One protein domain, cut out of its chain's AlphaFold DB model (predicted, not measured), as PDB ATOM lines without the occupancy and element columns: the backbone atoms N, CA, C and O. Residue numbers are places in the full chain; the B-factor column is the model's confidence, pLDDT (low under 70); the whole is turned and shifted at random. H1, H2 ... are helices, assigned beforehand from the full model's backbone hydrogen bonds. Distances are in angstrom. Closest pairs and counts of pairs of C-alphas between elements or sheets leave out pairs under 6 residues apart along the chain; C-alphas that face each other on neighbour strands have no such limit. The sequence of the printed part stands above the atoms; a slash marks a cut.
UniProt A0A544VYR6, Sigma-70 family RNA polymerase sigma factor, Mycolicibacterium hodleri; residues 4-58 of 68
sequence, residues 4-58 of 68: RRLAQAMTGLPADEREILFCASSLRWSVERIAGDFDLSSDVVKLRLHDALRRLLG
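What this domain is: This is residues 4 to 58 of the 68 residues of the protein "Sigma-70 family RNA polymerase sigma factor" of Mycolicibacterium hodleri (UniProt A0A544VYR6). One long helix, H4, runs along the length of the domain, and three shorter helices pack in a row along one side of it: H3 at its first turns, H2 crossing its middle, and H1 near its last turns. The chain passes along this side from H1 through H2 to H3, then folds back as H4. The printed part has 55 residues with four named helices, in the order H1, H2, H3, H4, and no named strand; the class is all helix. The whole is compact, with a radius of gyration of the C-alphas of 10.8 A, and elongated, spanning 32 by 19 by 16 A.

How they stand to each other: H4, residues 42 to 58, is the hub and touches three helices; the helix packing is mostly crossed. With residues 45 to 52 alone it touches H2, residues 15 to 25, about perpendicular at 88 degrees; their closest C-alphas, of Glu 17 and Arg 48, are 6.1 A apart. With residues 42 to 46 alone it touches H3, residues 31 to 37, only just about perpendicular at 71 degrees; the closest C-alphas, of Ala 35 and Ser 42, are 5.2 A apart. With residues 55 to 56 alone it touches H1, residues 4 to 11, opposite ways at 38 degrees, only just a steep tilt; the closest C-alphas, of Ala 9 and Leu 56, are 5.4 A apart. H2 and H3 touch at a steep tilt of 50 degrees, with the C-alphas of Ile 20 and Ile 34 closest at 6.9 A. H1 and H2 are close but not clearly touching, and H1 and H3 are apart. In H1, H2, H3 and H4 every O i to N i+4 pair is within hydrogen-bond range.

Where its parts are: H4 measures 24.1 A from C-alpha 42 at (-37.189, -54.680, -9.635) to C-alpha 58 at (-49.512, -48.750, 10.190). H2 measures 15.3 A, H1 10.6 A and H3 10.0 A; H1 begins at C-alpha 4, (-45.746, -35.541, 12.543).

The domain as a whole: The C-alphas farthest apart, of Arg 4 and Ser 41, are 32.0 A apart. The printed part has no cut, and its three links are tight. The mean pLDDT of the printed part is 88.3; residue 58 is under 70.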
ATOM      1  N   ARG A   4     -46.615 -35.066  11.458       74.12
ATOM      2  CA  ARG A   4     -45.746 -35.541  12.543       74.12
ATOM      3  C   ARG A   4     -45.691 -37.063  12.583       74.12
ATOM      4  O   ARG A   4     -44.618 -37.623  12.783       74.12
ATOM      5  N   ARG A   5     -46.820 -37.735  12.325       71.19
ATOM      6  CA  ARG A   5     -46.867 -39.202  12.202       71.19
ATOM      7  C   ARG A   5     -46.088 -39.691  10.990       71.19
ATOM      8  O   ARG A   5     -45.377 -40.682  11.101       71.19
ATOM      9  N   LEU A   6     -46.187 -38.987   9.862       71.69
ATOM     10  CA  LEU A   6     -45.400 -39.301   8.671       71.69
ATOM     11  C   LEU A   6     -43.898 -39.157   8.947       71.69
ATOM     12  O   LEU A   6     -43.148 -40.088   8.678       71.69
ATOM     13  N   ALA A   7     -43.469 -38.041   9.542       74.44
ATOM     14  CA  ALA A   7     -42.065 -37.827   9.894       74.44
ATOM     15  C   ALA A   7     -41.536 -38.908  10.854       74.44
ATOM     16  O   ALA A   7     -40.453 -39.449  10.637       74.44
ATOM     17  N   GLN A   8     -42.325 -39.280  11.866       77.25
ATOM     18  CA  GLN A   8     -41.962 -40.321  12.828       77.25
ATOM     19  C   GLN A   8     -41.893 -41.717  12.187       77.25
ATOM     20  O   GLN A   8     -40.974 -42.492  12.455       77.25
ATOM     21  N   ALA A   9     -42.834 -42.039  11.300       75.50
ATOM     22  CA  ALA A   9     -42.820 -43.302  10.577       75.50
ATOM     23  C   ALA A   9     -41.650 -43.363   9.576       75.50
ATOM     24  O   ALA A   9     -41.000 -44.399   9.467       75.50
ATOM     25  N   MET A  10     -41.300 -42.240   8.937       79.06
ATOM     26  CA  MET A  10     -40.097 -42.136   8.109       79.06
ATOM     27  C   MET A  10     -38.814 -42.318   8.926       79.06
ATOM     28  O   MET A  10     -37.923 -43.020   8.466       79.06
ATOM     29  N   THR A  11     -38.702 -41.774  10.146       81.38
ATOM     30  CA  THR A  11     -37.511 -42.007  10.992       81.38
ATOM     31  C   THR A  11     -37.293 -43.475  11.372       81.38
ATOM     32  O   THR A  11     -36.168 -43.849  11.686       81.38
ATOM     33  N   GLY A  12     -38.338 -44.310  11.321       80.00
ATOM     34  CA  GLY A  12     -38.244 -45.751  11.578       80.00
ATOM     35  C   GLY A  12     -37.856 -46.601  10.363       80.00
ATOM     36  O   GLY A  12     -37.734 -47.820  10.496       80.00
ATOM     37  N   LEU A  13     -37.696 -45.993   9.183       82.12
ATOM     38  CA  LEU A  13     -37.297 -46.690   7.963       82.12
ATOM     39  C   LEU A  13     -35.765 -46.676   7.797       82.12
ATOM     40  O   LEU A  13     -35.133 -45.633   8.014       82.12
ATOM     41  N   PRO A  14     -35.160 -47.794   7.348       86.31
ATOM     42  CA  PRO A  14     -33.788 -47.817   6.851       86.31
ATOM     43  C   PRO A  14     -33.524 -46.689   5.844       86.31
ATOM     44  O   PRO A  14     -34.436 -46.248   5.140       86.31
ATOM     45  N   ALA A  15     -32.280 -46.204   5.782       85.50
ATOM     46  CA  ALA A  15     -31.899 -45.116   4.875       85.50
ATOM     47  C   ALA A  15     -32.284 -45.432   3.420       85.50
ATOM     48  O   ALA A  15     -33.005 -44.649   2.806       85.50
ATOM     49  N   ASP A  16     -31.943 -46.631   2.950       86.00
ATOM     50  CA  ASP A  16     -32.250 -47.081   1.591       86.00
ATOM     51  C   ASP A  16     -33.759 -47.129   1.306       86.00
ATOM     52  O   ASP A  16     -34.208 -46.764   0.225       86.00
ATOM     53  N   GLU A  17     -34.576 -47.567   2.271       87.94
ATOM     54  CA  GLU A  17     -36.035 -47.640   2.099       87.94
ATOM     55  C   GLU A  17     -36.664 -46.247   2.014       87.94
ATOM     56  O   GLU A  17     -37.588 -46.034   1.224       87.94
ATOM     57  N   ARG A  18     -36.151 -45.277   2.786       89.69
ATOM     58  CA  ARG A  18     -36.581 -43.875   2.679       89.69
ATOM     59  C   ARG A  18     -36.240 -43.285   1.321       89.69
ATOM     60  O   ARG A  18     -37.060 -42.561   0.762       89.69
ATOM     61  N   GLU A  19     -35.049 -43.576   0.817       91.25
ATOM     62  CA  GLU A  19     -34.565 -43.029  -0.446       91.25
ATOM     63  C   GLU A  19     -35.321 -43.625  -1.638       91.25
ATOM     64  O   GLU A  19     -35.859 -42.886  -2.463       91.25
ATOM     65  N   ILE A  20     -35.513 -44.947  -1.650       92.81
ATOM     66  CA  ILE A  20     -36.352 -45.644  -2.634       92.81
ATOM     67  C   ILE A  20     -37.784 -45.087  -2.625       92.81
ATOM     68  O   ILE A  20     -38.360 -44.804  -3.681       92.81
ATOM     69  N   LEU A  21     -38.363 -44.879  -1.439       90.94
ATOM     70  CA  LEU A  21     -39.690 -44.288  -1.305       90.94
ATOM     71  C   LEU A  21     -39.729 -42.842  -1.814       90.94
ATOM     72  O   LEU A  21     -40.706 -42.446  -2.455       90.94
ATOM     73  N   PHE A  22     -38.694 -42.044  -1.552       90.44
ATOM     74  CA  PHE A  22     -38.587 -40.678  -2.054       90.44
ATOM     75  C   PHE A  22     -38.541 -40.651  -3.590       90.44
ATOM     76  O   PHE A  22     -39.331 -39.928  -4.204       90.44
ATOM     77  N   CYS A  23     -37.716 -41.493  -4.219       93.44
ATOM     78  CA  CYS A  23     -37.636 -41.600  -5.677       93.44
ATOM     79  C   CYS A  23     -38.983 -41.995  -6.303       93.44
ATOM     80  O   CYS A  23     -39.430 -41.375  -7.272       93.44
ATOM     81  N   ALA A  24     -39.684 -42.969  -5.719       92.56
ATOM     82  CA  ALA A  24     -40.988 -43.406  -6.214       92.56
ATOM     83  C   ALA A  24     -42.092 -42.348  -6.008       92.56
ATOM     84  O   ALA A  24     -42.915 -42.099  -6.892       92.56
ATOM     85  N   SER A  25     -42.133 -41.709  -4.836       88.06
ATOM     86  CA  SER A  25     -43.236 -40.816  -4.453       88.06
ATOM     87  C   SER A  25     -43.057 -39.377  -4.932       88.06
ATOM     88  O   SER A  25     -44.003 -38.797  -5.464       88.06
ATOM     89  N   SER A  26     -41.863 -38.808  -4.763       88.88
ATOM     90  CA  SER A  26     -41.580 -37.391  -5.016       88.88
ATOM     91  C   SER A  26     -41.058 -37.167  -6.428       88.88
ATOM     92  O   SER A  26     -41.493 -36.237  -7.100       88.88
ATOM     93  N   LEU A  27     -40.174 -38.050  -6.905       92.12
ATOM     94  CA  LEU A  27     -39.598 -37.945  -8.248       92.12
ATOM     95  C   LEU A  27     -40.393 -38.715  -9.312       92.12
ATOM     96  O   LEU A  27     -40.120 -38.559 -10.500       92.12
ATOM     97  N   ARG A  28     -41.382 -39.525  -8.901       93.19
ATOM     98  CA  ARG A  28     -42.226 -40.354  -9.783       93.19
ATOM     99  C   ARG A  28     -41.421 -41.301 -10.677       93.19
ATOM    100  O   ARG A  28     -41.815 -41.577 -11.809       93.19
ATOM    101  N   TRP A  29     -40.282 -41.785 -10.191       97.12
ATOM    102  CA  TRP A  29     -39.472 -42.742 -10.941       97.12
ATOM    103  C   TRP A  29     -40.178 -44.095 -11.053       97.12
ATOM    104  O   TRP A  29     -40.895 -44.512 -10.141       97.12
ATOM    105  N   SER A  30     -39.958 -44.787 -12.175       96.31
ATOM    106  CA  SER A  30     -40.428 -46.162 -12.344       96.31
ATOM    107  C   SER A  30     -39.587 -47.132 -11.510       96.31
ATOM    108  O   SER A  30     -38.448 -46.832 -11.139       96.31
ATOM    109  N   VAL A  31     -40.139 -48.315 -11.239       95.44
ATOM    110  CA  VAL A  31     -39.442 -49.371 -10.489       95.44
ATOM    111  C   VAL A  31     -38.151 -49.778 -11.196       95.44
ATOM    112  O   VAL A  31     -37.137 -49.957 -10.536       95.44
ATOM    113  N   GLU A  32     -38.166 -49.874 -12.524       96.94
ATOM    114  CA  GLU A  32     -37.012 -50.258 -13.344       96.94
ATOM    115  C   GLU A  32     -35.889 -49.224 -13.251       96.94
ATOM    116  O   GLU A  32     -34.717 -49.584 -13.170       96.94
ATOM    117  N   ARG A  33     -36.239 -47.932 -13.216       96.88
ATOM    118  CA  ARG A  33     -35.255 -46.862 -13.042       96.88
ATOM    119  C   ARG A  33     -34.613 -46.915 -11.659       96.88
ATOM    120  O   ARG A  33     -33.399 -46.812 -11.559       96.88
ATOM    121  N   ILE A  34     -35.420 -47.075 -10.611       96.31
ATOM    122  CA  ILE A  34     -34.916 -47.187  -9.233       96.31
ATOM    123  C   ILE A  34     -34.051 -48.446  -9.095       96.31
ATOM    124  O   ILE A  34     -32.986 -48.397  -8.499       96.31
ATOM    125  N   ALA A  35     -34.470 -49.565  -9.685       96.69
ATOM    126  CA  ALA A  35     -33.695 -50.799  -9.698       96.69
ATOM    127  C   ALA A  35     -32.300 -50.586 -10.311       96.69
ATOM    128  O   ALA A  35     -31.306 -50.965  -9.701       96.69
ATOM    129  N   GLY A  36     -32.224 -49.908 -11.460       96.94
ATOM    130  CA  GLY A  36     -30.948 -49.590 -12.104       96.94
ATOM    131  C   GLY A  36     -30.063 -48.625 -11.309       96.94
ATOM    132  O   GLY A  36     -28.853 -48.805 -11.285       96.94
ATOM    133  N   ASP A  37     -30.647 -47.623 -10.650       96.69
ATOM    134  CA  ASP A  37     -29.892 -46.607  -9.899       96.69
ATOM    135  C   ASP A  37     -29.311 -47.151  -8.580       96.69
ATOM    136  O   ASP A  37     -28.225 -46.757  -8.166       96.69
ATOM    137  N   PHE A  38     -30.002 -48.107  -7.951       92.94
ATOM    138  CA  PHE A  38     -29.597 -48.716  -6.678       92.94
ATOM    139  C   PHE A  38     -28.889 -50.075  -6.837       92.94
ATOM    140  O   PHE A  38     -28.585 -50.711  -5.829       92.94
ATOM    141  N   ASP A  39     -28.652 -50.539  -8.070       95.19
ATOM    142  CA  ASP A  39     -28.129 -51.883  -8.381       95.19
ATOM    143  C   ASP A  39     -28.938 -53.010  -7.699       95.19
ATOM    144  O   ASP A  39     -28.420 -53.954  -7.101       95.19
ATOM    145  N   LEU A  40     -30.266 -52.880  -7.748       94.44
ATOM    146  CA  LEU A  40     -31.225 -53.829  -7.181       94.44
ATOM    147  C   LEU A  40     -32.046 -54.487  -8.289       94.44
ATOM    148  O   LEU A  40     -32.202 -53.956  -9.385       94.44
ATOM    149  N   SER A  41     -32.675 -55.623  -7.986       96.56
ATOM    150  CA  SER A  41     -33.730 -56.144  -8.858       96.56
ATOM    151  C   SER A  41     -35.040 -55.377  -8.652       96.56
ATOM    152  O   SER A  41     -35.362 -54.929  -7.546       96.56
ATOM    153  N   SER A  42     -35.854 -55.289  -9.705       96.06
ATOM    154  CA  SER A  42     -37.189 -54.680  -9.635       96.06
ATOM    155  C   SER A  42     -38.079 -55.312  -8.559       96.06
ATOM    156  O   SER A  42     -38.891 -54.617  -7.948       96.06
ATOM    157  N   ASP A  43     -37.930 -56.610  -8.288       96.44
ATOM    158  CA  ASP A  43     -38.701 -57.298  -7.246       96.44
ATOM    159  C   ASP A  43     -38.277 -56.877  -5.838       96.44
ATOM    160  O   ASP A  43     -39.133 -56.656  -4.979       96.44
ATOM    161  N   VAL A  44     -36.977 -56.663  -5.612       94.81
ATOM    162  CA  VAL A  44     -36.474 -56.118  -4.343       94.81
ATOM    163  C   VAL A  44     -36.983 -54.693  -4.132       94.81
ATOM    164  O   VAL A  44     -37.424 -54.361  -3.031       94.81
ATOM    165  N   VAL A  45     -36.992 -53.859  -5.174       94.94
ATOM    166  CA  VAL A  45     -37.533 -52.491  -5.095       94.94
ATOM    167  C   VAL A  45     -39.022 -52.505  -4.741       94.94
ATOM    168  O   VAL A  45     -39.441 -51.784  -3.834       94.94
ATOM    169  N   LYS A  46     -39.826 -53.356  -5.391       94.69
ATOM    170  CA  LYS A  46     -41.255 -53.520  -5.065       94.69
ATOM    171  C   LYS A  46     -41.461 -53.960  -3.618       94.69
ATOM    172  O   LYS A  46     -42.320 -53.398  -2.942       94.69
ATOM    173  N   LEU A  47     -40.679 -54.932  -3.142       93.88
ATOM    174  CA  LEU A  47     -40.773 -55.431  -1.770       93.88
ATOM    175  C   LEU A  47     -40.449 -54.328  -0.754       93.88
ATOM    176  O   LEU A  47     -41.225 -54.103   0.171       93.88
ATOM    177  N   ARG A  48     -39.358 -53.585  -0.971       91.62
ATOM    178  CA  ARG A  48     -38.960 -52.461  -0.109       91.62
ATOM    179  C   ARG A  48     -40.015 -51.355  -0.091       91.62
ATOM    180  O   ARG A  48     -40.353 -50.855   0.975       91.62
ATOM    181  N   LEU A  49     -40.585 -51.004  -1.248       91.69
ATOM    182  CA  LEU A  49     -41.685 -50.038  -1.324       91.69
ATOM    183  C   LEU A  49     -42.925 -50.530  -0.573       91.69
ATOM    184  O   LEU A  49     -43.545 -49.756   0.156       91.69
ATOM    185  N   HIS A  50     -43.280 -51.805  -0.728       90.38
ATOM    186  CA  HIS A  50     -44.406 -52.404  -0.022       90.38
ATOM    187  C   HIS A  50     -44.208 -52.352   1.498       90.38
ATOM    188  O   HIS A  50     -45.098 -51.890   2.215       90.38
ATOM    189  N   ASP A  51     -43.040 -52.763   1.996       87.00
ATOM    190  CA  ASP A  51     -42.733 -52.738   3.426       87.00
ATOM    191  C   ASP A  51     -42.675 -51.317   3.992       87.00
ATOM    192  O   ASP A  51     -43.233 -51.064   5.067       87.00
ATOM    193  N   ALA A  52     -42.083 -50.372   3.257       87.19
ATOM    194  CA  ALA A  52     -42.066 -48.966   3.637       87.19
ATOM    195  C   ALA A  52     -43.494 -48.410   3.751       87.19
ATOM    196  O   ALA A  52     -43.858 -47.833   4.777       87.19
ATOM    197  N   LEU A  53     -44.345 -48.647   2.748       86.06
ATOM    198  CA  LEU A  53     -45.746 -48.214   2.760       86.06
ATOM    199  C   LEU A  53     -46.546 -48.868   3.889       86.06
ATOM    200  O   LEU A  53     -47.301 -48.182   4.576       86.06
ATOM    201  N   ARG A  54     -46.353 -50.168   4.132       84.44
ATOM    202  CA  ARG A  54     -47.000 -50.900   5.229       84.44
ATOM    203  C   ARG A  54     -46.651 -50.301   6.592       84.44
ATOM    204  O   ARG A  54     -47.530 -50.143   7.436       84.44
ATOM    205  N   ARG A  55     -45.388 -49.927   6.810       80.56
ATOM    206  CA  ARG A  55     -44.936 -49.271   8.051       80.56
ATOM    207  C   ARG A  55     -45.477 -47.848   8.184       80.56
ATOM    208  O   ARG A  55     -45.871 -47.455   9.278       80.56
ATOM    209  N   LEU A  56     -45.546 -47.098   7.083       79.75
ATOM    210  CA  LEU A  56     -46.078 -45.731   7.058       79.75
ATOM    211  C   LEU A  56     -47.589 -45.663   7.292       79.75
ATOM    212  O   LEU A  56     -48.075 -44.734   7.936       79.75
ATOM    213  N   LEU A  57     -48.332 -46.634   6.761       77.00
ATOM    214  CA  LEU A  57     -49.784 -46.728   6.912       77.00
ATOM    215  C   LEU A  57     -50.191 -47.410   8.226       77.00
ATOM    216  O   LEU A  57     -51.357 -47.336   8.608       77.00
ATOM    217  N   GLY A  58     -49.251 -48.036   8.942       66.38
ATOM    218  CA  GLY A  58     -49.512 -48.750  10.190       66.38
ATOM    219  C   GLY A  58     -50.534 -49.894  10.036       66.38
ATOM    220  O   GLY A  58     -50.951 -50.234   8.928       66.38
TER     221      GLY A  58